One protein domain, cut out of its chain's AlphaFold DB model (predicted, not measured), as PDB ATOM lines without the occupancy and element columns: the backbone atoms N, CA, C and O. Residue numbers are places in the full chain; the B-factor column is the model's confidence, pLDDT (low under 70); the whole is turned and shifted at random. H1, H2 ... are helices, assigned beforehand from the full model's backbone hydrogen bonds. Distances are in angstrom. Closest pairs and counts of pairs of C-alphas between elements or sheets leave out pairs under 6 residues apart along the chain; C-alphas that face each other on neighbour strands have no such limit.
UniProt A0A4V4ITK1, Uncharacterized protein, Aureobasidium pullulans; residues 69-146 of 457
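AT A GLANCE: This is residues 69 to 146 of the 457 residues of an uncharacterized protein of Aureobasidium pullulans (UniProt A0A4V4ITK1). The longest helix, H2, and H4 run roughly the same way, with H1 slanting over the start of both and short H3 near that end. From the other end the loop of residues 99 to 123 bows out; its free tip, residues 107 to 112, sticks out and makes the length. The printed part has 78 residues, four named helices, H1 to H4 in order, no named strand: all helix, only just compact, close to loose, radius of gyration of the C-alphas 13.4 A, spans 46 by 22 by 18 A.

IN THESE COORDINATES: H2, residues 85 to 98, measures 20.0 A between end C-alphas, H4, residues 134 to 145, 16.5 A. H1, residues 72 to 79, begins at C-alpha 72 (-32.852, -51.447, 14.982); H4 ends at C-alpha 145 (-31.981, -37.359, 18.591). H3 is residues 124 to 129.

HOW THE PARTS SIT: H2 touches H1 at a steep tilt of 51 degrees, closest C-alphas Ala 78 and Tyr 87, 4.8 A. H1 touches H4, residues 134 to 139 alone, closest C-alphas Thr 76 and Gly 135, 4.3 A. Every O i to N i+4 pair is within hydrogen-bond range in H1, H2 and H3, 7 of 8 in H4.

THE WHOLE: C-alphas 84 and 110, the farthest apart, are 46.0 A apart. The printed part has no cut. The H2 to H3 link is long; pLDDT is under 70 at residues 103 to 118.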
ATOM      1  N   PRO A  69     -26.832 -44.687  14.171       84.12
ATOM      2  CA  PRO A  69     -28.055 -45.446  14.389       84.12
ATOM      3  C   PRO A  69     -27.792 -46.660  15.283       84.12
ATOM      4  O   PRO A  69     -26.810 -47.380  15.066       84.12
ATOM      5  N   PRO A  70     -28.653 -46.913  16.283       86.50
ATOM      6  CA  PRO A  70     -28.589 -48.152  17.036       86.50
ATOM      7  C   PRO A  70     -29.032 -49.328  16.144       86.50
ATOM      8  O   PRO A  70     -29.670 -49.133  15.107       86.50
ATOM      9  N   ASP A  71     -28.707 -50.564  16.531       89.38
ATOM     10  CA  ASP A  71     -29.109 -51.759  15.774       89.38
ATOM     11  C   ASP A  71     -30.628 -51.976  15.883       89.38
ATOM     12  O   ASP A  71     -31.127 -52.632  16.797       89.38
ATOM     13  N   PHE A  72     -31.390 -51.379  14.964       90.69
ATOM     14  CA  PHE A  72     -32.852 -51.447  14.982       90.69
ATOM     15  C   PHE A  72     -33.378 -52.879  14.863       90.69
ATOM     16  O   PHE A  72     -34.409 -53.196  15.460       90.69
ATOM     17  N   ASP A  73     -32.675 -53.741  14.129       91.62
ATOM     18  CA  ASP A  73     -33.083 -55.126  13.926       91.62
ATOM     19  C   ASP A  73     -32.904 -55.934  15.213       91.62
ATOM     20  O   ASP A  73     -33.767 -56.748  15.544       91.62
ATOM     21  N   HIS A  74     -31.862 -55.645  16.005       92.62
ATOM     22  CA  HIS A  74     -31.720 -56.193  17.354       92.62
ATOM     23  C   HIS A  74     -32.951 -55.897  18.227       92.62
ATOM     24  O   HIS A  74     -33.505 -56.819  18.834       92.62
ATOM     25  N   PHE A  75     -33.426 -54.646  18.252       91.94
ATOM     26  CA  PHE A  75     -34.623 -54.277  19.018       91.94
ATOM     27  C   PHE A  75     -35.887 -54.946  18.479       91.94
ATOM     28  O   PHE A  75     -36.692 -55.453  19.264       91.94
ATOM     29  N   THR A  76     -36.056 -54.992  17.155       91.50
ATOM     30  CA  THR A  76     -37.194 -55.666  16.517       91.50
ATOM     31  C   THR A  76     -37.217 -57.160  16.846       91.50
ATOM     32  O   THR A  76     -38.261 -57.690  17.232       91.50
ATOM     33  N   GLU A  77     -36.086 -57.862  16.744       92.12
ATOM     34  CA  GLU A  77     -36.006 -59.292  17.061       92.12
ATOM     35  C   GLU A  77     -36.196 -59.570  18.555       92.12
ATOM     36  O   GLU A  77     -36.930 -60.489  18.927       92.12
ATOM     37  N   ALA A  78     -35.605 -58.756  19.432       90.00
ATOM     38  CA  ALA A  78     -35.806 -58.880  20.872       90.00
ATOM     39  C   ALA A  78     -37.286 -58.676  21.251       90.00
ATOM     40  O   ALA A  78     -37.843 -59.467  22.018       90.00
ATOM     41  N   GLY A  79     -37.949 -57.677  20.656       88.88
ATOM     42  CA  GLY A  79     -39.364 -57.363  20.870       88.88
ATOM     43  C   GLY A  79     -40.329 -58.497  20.499       88.88
ATOM     44  O   GLY A  79     -41.379 -58.638  21.129       88.88
ATOM     45  N   LYS A  80     -39.959 -59.374  19.553       88.94
ATOM     46  CA  LYS A  80     -40.755 -60.559  19.165       88.94
ATOM     47  C   LYS A  80     -40.802 -61.649  20.237       88.94
ATOM     48  O   LYS A  80     -41.650 -62.544  20.163       88.94
ATOM     49  N   HIS A  81     -39.928 -61.592  21.244       88.38
ATOM     50  CA  HIS A  81     -39.819 -62.616  22.283       88.38
ATOM     51  C   HIS A  81     -39.933 -62.056  23.717       88.38
ATOM     52  O   HIS A  81     -38.997 -62.212  24.510       88.38
ATOM     53  N   PRO A  82     -41.084 -61.468  24.114       87.69
ATOM     54  CA  PRO A  82     -41.235 -60.875  25.439       87.69
ATOM     55  C   PRO A  82     -40.985 -61.865  26.582       87.69
ATOM     56  O   PRO A  82     -41.561 -62.954  26.629       87.69
ATOM     57  N   GLY A  83     -40.192 -61.439  27.566       84.56
ATOM     58  CA  GLY A  83     -39.933 -62.187  28.800       84.56
ATOM     59  C   GLY A  83     -38.695 -63.089  28.798       84.56
ATOM     60  O   GLY A  83     -38.454 -63.752  29.805       84.56
ATOM     61  N   ASN A  84     -37.907 -63.123  27.717       89.88
ATOM     62  CA  ASN A  84     -36.581 -63.745  27.737       89.88
ATOM     63  C   ASN A  84     -35.491 -62.747  28.193       89.88
ATOM     64  O   ASN A  84     -35.738 -61.550  28.330       89.88
ATOM     65  N   GLU A  85     -34.281 -63.246  28.456       89.31
ATOM     66  CA  GLU A  85     -33.164 -62.426  28.954       89.31
ATOM     67  C   GLU A  85     -32.736 -61.343  27.949       89.31
ATOM     68  O   GLU A  85     -32.567 -60.187  28.328       89.31
ATOM     69  N   SER A  86     -32.657 -61.684  26.656       88.00
ATOM     70  CA  SER A  86     -32.321 -60.734  25.584       88.00
ATOM     71  C   SER A  86     -33.344 -59.605  25.430       88.00
ATOM     72  O   SER A  86     -32.975 -58.486  25.101       88.00
ATOM     73  N   TYR A  87     -34.623 -59.879  25.690       91.25
ATOM     74  CA  TYR A  87     -35.699 -58.899  25.629       91.25
ATOM     75  C   TYR A  87     -35.580 -57.879  26.758       91.25
ATOM     76  O   TYR A  87     -35.662 -56.683  26.507       91.25
ATOM     77  N   TYR A  88     -35.343 -58.327  27.995       91.88
ATOM     78  CA  TYR A  88     -35.164 -57.394  29.110       91.88
ATOM     79  C   TYR A  88     -33.909 -56.532  28.941       91.88
ATOM     80  O   TYR A  88     -33.962 -55.344  29.253       91.88
ATOM     81  N   ALA A  89     -32.830 -57.095  28.386       91.88
ATOM     82  CA  ALA A  89     -31.642 -56.326  28.021       91.88
ATOM     83  C   ALA A  89     -31.960 -55.245  26.969       91.88
ATOM     84  O   ALA A  89     -31.632 -54.080  27.178       91.88
ATOM     85  N   ALA A  90     -32.681 -55.599  25.898       92.12
ATOM     86  CA  ALA A  90     -33.092 -54.643  24.868       92.12
ATOM     87  C   ALA A  90     -34.043 -53.554  25.405       92.12
ATOM     88  O   ALA A  90     -33.956 -52.405  24.988       92.12
ATOM     89  N   ILE A  91     -34.933 -53.876  26.353       91.94
ATOM     90  CA  ILE A  91     -35.816 -52.891  27.005       91.94
ATOM     91  C   ILE A  91     -35.021 -51.908  27.871       91.94
ATOM     92  O   ILE A  91     -35.322 -50.713  27.870       91.94
ATOM     93  N   GLU A  92     -34.023 -52.384  28.617       92.00
ATOM     94  CA  GLU A  92     -33.143 -51.525  29.416       92.00
ATOM     95  C   GLU A  92     -32.329 -50.587  28.514       92.00
ATOM     96  O   GLU A  92     -32.306 -49.376  28.748       92.00
ATOM     97  N   GLU A  93     -31.747 -51.122  27.438       92.19
ATOM     98  CA  GLU A  93     -31.014 -50.346  26.438       92.19
ATOM     99  C   GLU A  93     -31.910 -49.308  25.751       92.19
ATOM    100  O   GLU A  93     -31.568 -48.126  25.717       92.19
ATOM    101  N   ALA A  94     -33.099 -49.711  25.293       89.81
ATOM    102  CA  ALA A  94     -34.077 -48.815  24.682       89.81
ATOM    103  C   ALA A  94     -34.525 -47.711  25.651       89.81
ATOM    104  O   ALA A  94     -34.671 -46.557  25.260       89.81
ATOM    105  N   THR A  95     -34.697 -48.035  26.935       89.62
ATOM    106  CA  THR A  95     -35.070 -47.061  27.971       89.62
ATOM    107  C   THR A  95     -33.952 -46.043  28.195       89.62
ATOM    108  O   THR A  95     -34.217 -44.841  28.261       89.62
ATOM    109  N   ALA A  96     -32.699 -46.500  28.279       89.00
ATOM    110  CA  ALA A  96     -31.538 -45.621  28.379       89.00
ATOM    111  C   ALA A  96     -31.399 -44.731  27.132       89.00
ATOM    112  O   ALA A  96     -31.129 -43.536  27.253       89.00
ATOM    113  N   TYR A  97     -31.647 -45.289  25.946       87.31
ATOM    114  CA  TYR A  97     -31.628 -44.566  24.679       87.31
ATOM    115  C   TYR A  97     -32.731 -43.495  24.605       87.31
ATOM    116  O   TYR A  97     -32.459 -42.331  24.309       87.31
ATOM    117  N   CYS A  98     -33.966 -43.839  24.980       85.44
ATOM    118  CA  CYS A  98     -35.098 -42.912  25.041       85.44
ATOM    119  C   CYS A  98     -34.914 -41.773  26.055       85.44
ATOM    120  O   CYS A  98     -35.524 -40.715  25.881       85.44
ATOM    121  N   ALA A  99     -34.081 -41.960  27.083       86.12
ATOM    122  CA  ALA A  99     -33.791 -40.945  28.096       86.12
ATOM    123  C   ALA A  99     -32.835 -39.835  27.617       86.12
ATOM    124  O   ALA A  99     -32.693 -38.823  28.308       86.12
ATOM    125  N   GLN A 100     -32.180 -39.999  26.461       84.25
ATOM    126  CA  GLN A 100     -31.337 -38.955  25.877       84.25
ATOM    127  C   GLN A 100     -32.183 -37.735  25.461       84.25
ATOM    128  O   GLN A 100     -33.328 -37.912  25.021       84.25
ATOM    129  N   PRO A 101     -31.664 -36.503  25.626       81.56
ATOM    130  CA  PRO A 101     -32.395 -35.290  25.274       81.56
ATOM    131  C   PRO A 101     -32.588 -35.192  23.760       81.56
ATOM    132  O   PRO A 101     -31.629 -35.366  23.017       81.56
ATOM    133  N   ASP A 102     -33.810 -34.888  23.326       78.62
ATOM    134  CA  ASP A 102     -34.114 -34.614  21.918       78.62
ATOM    135  C   ASP A 102     -33.384 -33.344  21.458       78.62
ATOM    136  O   ASP A 102     -33.297 -32.364  22.208       78.62
ATOM    137  N   GLU A 103     -32.889 -33.344  20.224       67.75
ATOM    138  CA  GLU A 103     -32.224 -32.178  19.638       67.75
ATOM    139  C   GLU A 103     -33.185 -31.288  18.860       67.75
ATOM    140  O   GLU A 103     -33.065 -30.061  18.895       67.75
ATOM    141  N   TYR A 104     -34.188 -31.885  18.218       59.16
ATOM    142  CA  TYR A 104     -35.277 -31.130  17.620       59.16
ATOM    143  C   TYR A 104     -36.350 -30.825  18.672       59.16
ATOM    144  O   TYR A 104     -37.042 -31.740  19.131       59.16
ATOM    145  N   PRO A 105     -36.600 -29.550  19.037       47.91
ATOM    146  CA  PRO A 105     -37.901 -29.211  19.582       47.91
ATOM    147  C   PRO A 105     -38.929 -29.516  18.490       47.91
ATOM    148  O   PRO A 105     -38.742 -29.177  17.325       47.91
ATOM    149  N   SER A 106     -40.031 -30.153  18.861       46.50
ATOM    150  CA  SER A 106     -41.117 -30.577  17.972       46.50
ATOM    151  C   SER A 106     -41.918 -29.424  17.333       46.50
ATOM    152  O   SER A 106     -43.126 -29.545  17.129       46.50
ATOM    153  N   VAL A 107     -41.291 -28.285  17.024       44.12
ATOM    154  CA  VAL A 107     -41.953 -27.095  16.485       44.12
ATOM    155  C   VAL A 107     -41.010 -26.309  15.569       44.12
ATOM    156  O   VAL A 107     -39.933 -25.894  15.995       44.12
ATOM    157  N   ASP A 108     -41.442 -26.058  14.333       40.78
ATOM    158  CA  ASP A 108     -40.754 -25.148  13.413       40.78
ATOM    159  C   ASP A 108     -40.934 -23.660  13.807       40.78
ATOM    160  O   ASP A 108     -41.772 -23.303  14.643       40.78
ATOM    161  N   GLU A 109     -40.175 -22.754  13.171       39.47
ATOM    162  CA  GLU A 109     -40.253 -21.290  13.373       39.47
ATOM    163  C   GLU A 109     -41.635 -20.678  13.048       39.47
ATOM    164  O   GLU A 109     -41.895 -19.514  13.359       39.47
ATOM    165  N   SER A 110     -42.546 -21.454  12.449       44.91
ATOM    166  CA  SER A 110     -43.926 -21.059  12.154       44.91
ATOM    167  C   SER A 110     -44.937 -21.529  13.210       44.91
ATOM    168  O   SER A 110     -46.132 -21.238  13.101       44.91
ATOM    169  N   GLY A 111     -44.474 -22.213  14.263       40.34
ATOM    170  CA  GLY A 111     -45.327 -22.756  15.315       40.34
ATOM    171  C   GLY A 111     -46.108 -23.997  14.879       40.34
ATOM    172  O   GLY A 111     -47.061 -24.385  15.561       40.34
ATOM    173  N   LYS A 112     -45.757 -24.609  13.741       39.44
ATOM    174  CA  LYS A 112     -46.406 -25.821  13.256       39.44
ATOM    175  C   LYS A 112     -45.661 -27.030  13.801       39.44
ATOM    176  O   LYS A 112     -44.513 -27.314  13.476       39.44
ATOM    177  N   VAL A 113     -46.358 -27.730  14.681       41.81
ATOM    178  CA  VAL A 113     -45.964 -29.035  15.194       41.81
ATOM    179  C   VAL A 113     -46.061 -30.042  14.047       41.81
ATOM    180  O   VAL A 113     -47.067 -30.040  13.328       41.81
ATOM    181  N   SER A 114     -45.036 -30.884  13.872       43.62
ATOM    182  CA  SER A 114     -45.091 -32.036  12.962       43.62
ATOM    183  C   SER A 114     -46.408 -32.794  13.172       43.62
ATOM    184  O   SER A 114     -46.857 -32.983  14.304       43.62
ATOM    185  N   LEU A 115     -47.066 -33.196  12.081       40.38
ATOM    186  CA  LEU A 115     -48.413 -33.789  12.086       40.38
ATOM    187  C   LEU A 115     -48.525 -35.097  12.901       40.38
ATOM    188  O   LEU A 115     -49.637 -35.581  13.110       40.38
ATOM    189  N   PHE A 116     -47.414 -35.624  13.422       44.00
ATOM    190  CA  PHE A 116     -47.365 -36.732  14.368       44.00
ATOM    191  C   PHE A 116     -46.617 -36.340  15.649       44.00
ATOM    192  O   PHE A 116     -45.414 -36.541  15.777       44.00
ATOM    193  N   VAL A 117     -47.349 -35.846  16.651       52.38
ATOM    194  CA  VAL A 117     -46.864 -35.818  18.043       52.38
ATOM    195  C   VAL A 117     -47.002 -37.226  18.611       52.38
ATOM    196  O   VAL A 117     -47.914 -37.520  19.386       52.38
ATOM    197  N   PHE A 118     -46.146 -38.138  18.162       61.50
ATOM    198  CA  PHE A 118     -46.007 -39.418  18.834       61.50
ATOM    199  C   PHE A 118     -45.355 -39.144  20.196       61.50
ATOM    200  O   PHE A 118     -44.287 -38.544  20.265       61.50
ATOM    201  N   LYS A 119     -46.019 -39.496  21.301       71.44
ATOM    202  CA  LYS A 119     -45.417 -39.415  22.638       71.44
ATOM    203  C   LYS A 119     -44.761 -40.760  22.926       71.44
ATOM    204  O   LYS A 119     -45.432 -41.784  22.815       71.44
ATOM    205  N   MET A 120     -43.494 -40.750  23.342       79.88
ATOM    206  CA  MET A 120     -42.824 -41.973  23.792       79.88
ATOM    207  C   MET A 120     -43.631 -42.647  24.913       79.88
ATOM    208  O   MET A 120     -44.088 -41.946  25.827       79.88
ATOM    209  N   PRO A 121     -43.850 -43.974  24.846       83.44
ATOM    210  CA  PRO A 121     -44.536 -44.709  25.899       83.44
ATOM    211  C   PRO A 121     -43.790 -44.572  27.229       83.44
ATOM    212  O   PRO A 121     -42.572 -44.706  27.276       83.44
ATOM    213  N   ASP A 122     -44.527 -44.344  28.319       83.19
ATOM    214  CA  ASP A 122     -43.932 -44.257  29.660       83.19
ATOM    215  C   ASP A 122     -43.475 -45.650  30.177       83.19
ATOM    216  O   ASP A 122     -42.667 -45.730  31.099       83.19
ATOM    217  N   ASP A 123     -43.979 -46.742  29.581       89.25
ATOM    218  CA  ASP A 123     -43.627 -48.139  29.883       89.25
ATOM    219  C   ASP A 123     -43.385 -48.925  28.578       89.25
ATOM    220  O   ASP A 123     -44.325 -49.307  27.873       89.25
ATOM    221  N   LEU A 124     -42.106 -49.145  28.252       88.50
ATOM    222  CA  LEU A 124     -41.690 -49.851  27.037       88.50
ATOM    223  C   LEU A 124     -42.006 -51.358  27.077       88.50
ATOM    224  O   LEU A 124     -42.279 -51.942  26.026       88.50
ATOM    225  N   ASP A 125     -42.002 -51.992  28.258       89.88
ATOM    226  CA  ASP A 125     -42.301 -53.428  28.403       89.88
ATOM    227  C   ASP A 125     -43.781 -53.683  28.100       89.88
ATOM    228  O   ASP A 125     -44.115 -54.531  27.267       89.88
ATOM    229  N   ALA A 126     -44.669 -52.879  28.693       89.69
ATOM    230  CA  ALA A 126     -46.101 -52.949  28.420       89.69
ATOM    231  C   ALA A 126     -46.419 -52.693  26.937       89.69
ATOM    232  O   ALA A 126     -47.252 -53.396  26.358       89.69
ATOM    233  N   TRP A 127     -45.731 -51.729  26.318       87.94
ATOM    234  CA  TRP A 127     -45.911 -51.374  24.910       87.94
ATOM    235  C   TRP A 127     -45.481 -52.501  23.956       87.94
ATOM    236  O   TRP A 127     -46.249 -52.909  23.084       87.94
ATOM    237  N   CYS A 128     -44.313 -53.111  24.173       88.38
ATOM    238  CA  CYS A 128     -43.894 -54.264  23.367       88.38
ATOM    239  C   CYS A 128     -44.837 -55.463  23.558       88.38
ATOM    240  O   CYS A 128     -45.174 -56.167  22.608       88.38
ATOM    241  N   ARG A 129     -45.325 -55.696  24.788       88.75
ATOM    242  CA  ARG A 129     -46.270 -56.788  25.080       88.75
ATOM    243  C   ARG A 129     -47.641 -56.608  24.431       88.75
ATOM    244  O   ARG A 129     -48.344 -57.608  24.283       88.75
ATOM    245  N   SER A 130     -48.024 -55.394  24.020       87.50
ATOM    246  CA  SER A 130     -49.228 -55.192  23.200       87.50
ATOM    247  C   SER A 130     -49.061 -55.611  21.735       87.50
ATOM    248  O   SER A 130     -50.037 -55.584  20.991       87.50
ATOM    249  N   GLY A 131     -47.868 -56.078  21.346       84.31
ATOM    250  CA  GLY A 131     -47.563 -56.549  19.995       84.31
ATOM    251  C   GLY A 131     -46.948 -55.482  19.090       84.31
ATOM    252  O   GLY A 131     -46.880 -55.697  17.883       84.31
ATOM    253  N   GLU A 132     -46.521 -54.357  19.660       88.31
ATOM    254  CA  GLU A 132     -45.876 -53.261  18.937       88.31
ATOM    255  C   GLU A 132     -44.363 -53.507  18.770       88.31
ATOM    256  O   GLU A 132     -43.737 -54.194  19.583       88.31
ATOM    257  N   ASP A 133     -43.769 -52.959  17.705       88.12
ATOM    258  CA  ASP A 133     -42.372 -53.211  17.318       88.12
ATOM    259  C   ASP A 133     -41.384 -52.248  17.996       88.12
ATOM    260  O   ASP A 133     -41.326 -51.058  17.676       88.12
ATOM    261  N   LEU A 134     -40.548 -52.771  18.899       87.75
ATOM    262  CA  LEU A 134     -39.537 -51.982  19.609       87.75
ATOM    263  C   LEU A 134     -38.534 -51.311  18.663       87.75
ATOM    264  O   LEU A 134     -38.143 -50.172  18.913       87.75
ATOM    265  N   GLY A 135     -38.155 -51.956  17.557       88.75
ATOM    266  CA  GLY A 135     -37.240 -51.350  16.589       88.75
ATOM    267  C   GLY A 135     -37.875 -50.178  15.844       88.75
ATOM    268  O   GLY A 135     -37.212 -49.168  15.615       88.75
ATOM    269  N   TRP A 136     -39.176 -50.241  15.544       88.00
ATOM    270  CA  TRP A 136     -39.918 -49.091  15.018       88.00
ATOM    271  C   TRP A 136     -39.880 -47.904  15.988       88.00
ATOM    272  O   TRP A 136     -39.588 -46.784  15.571       88.00
ATOM    273  N   LEU A 137     -40.086 -48.145  17.286       87.25
ATOM    274  CA  LEU A 137     -39.999 -47.096  18.304       87.25
ATOM    275  C   LEU A 137     -38.601 -46.468  18.364       87.25
ATOM    276  O   LEU A 137     -38.474 -45.245  18.455       87.25
ATOM    277  N   MET A 138     -37.554 -47.296  18.286       89.19
ATOM    278  CA  MET A 138     -36.170 -46.819  18.295       89.19
ATOM    279  C   MET A 138     -35.842 -45.976  17.061       89.19
ATOM    280  O   MET A 138     -35.160 -44.965  17.206       89.19
ATOM    281  N   ARG A 139     -36.376 -46.313  15.876       86.38
ATOM    282  CA  ARG A 139     -36.233 -45.484  14.661       86.38
ATOM    283  C   ARG A 139     -36.846 -44.091  14.840       86.38
ATOM    284  O   ARG A 139     -36.221 -43.104  14.471       86.38
ATOM    285  N   HIS A 140     -38.022 -43.998  15.468       83.88
ATOM    286  CA  HIS A 140     -38.648 -42.703  15.790       83.88
ATOM    287  C   HIS A 140     -37.860 -41.906  16.823       83.88
ATOM    288  O   HIS A 140     -37.714 -40.699  16.685       83.88
ATOM    289  N   LYS A 141     -37.331 -42.563  17.861       85.06
ATOM    290  CA  LYS A 141     -36.478 -41.865  18.831       85.06
ATOM    291  C   LYS A 141     -35.194 -41.367  18.170       85.06
ATOM    292  O   LYS A 141     -34.762 -40.260  18.463       85.06
ATOM    293  N   PHE A 142     -34.591 -42.178  17.298       84.25
ATOM    294  CA  PHE A 142     -33.389 -41.817  16.555       84.25
ATOM    295  C   PHE A 142     -33.603 -40.542  15.738       84.25
ATOM    296  O   PHE A 142     -32.837 -39.610  15.931       84.25
ATOM    297  N   SER A 143     -34.688 -40.427  14.966       76.75
ATOM    298  CA  SER A 143     -34.932 -39.218  14.162       76.75
ATOM    299  C   SER A 143     -35.093 -37.924  14.977       76.75
ATOM    300  O   SER A 143     -34.877 -36.841  14.443       76.75
ATOM    301  N   TRP A 144     -35.443 -37.997  16.268       81.56
ATOM    302  CA  TRP A 144     -35.503 -36.820  17.156       81.56
ATOM    303  C   TRP A 144     -34.179 -36.493  17.852       81.56
ATOM    304  O   TRP A 144     -33.982 -35.362  18.304       81.56
ATOM    305  N   LEU A 145     -33.305 -37.491  17.987       82.62
ATOM    306  CA  LEU A 145     -31.981 -37.359  18.591       82.62
ATOM    307  C   LEU A 145     -30.907 -36.976  17.581       82.62
ATOM    308  O   LEU A 145     -29.881 -36.445  17.985       82.62
ATOM    309  N   THR A 146     -31.097 -37.319  16.310       81.25
ATOM    310  CA  THR A 146     -30.077 -37.116  15.290       81.25
ATOM    311  C   THR A 146     -29.944 -35.658  14.896       81.25
ATOM    312  O   THR A 146     -30.935 -35.028  14.520       81.25
TER     313      THR A 146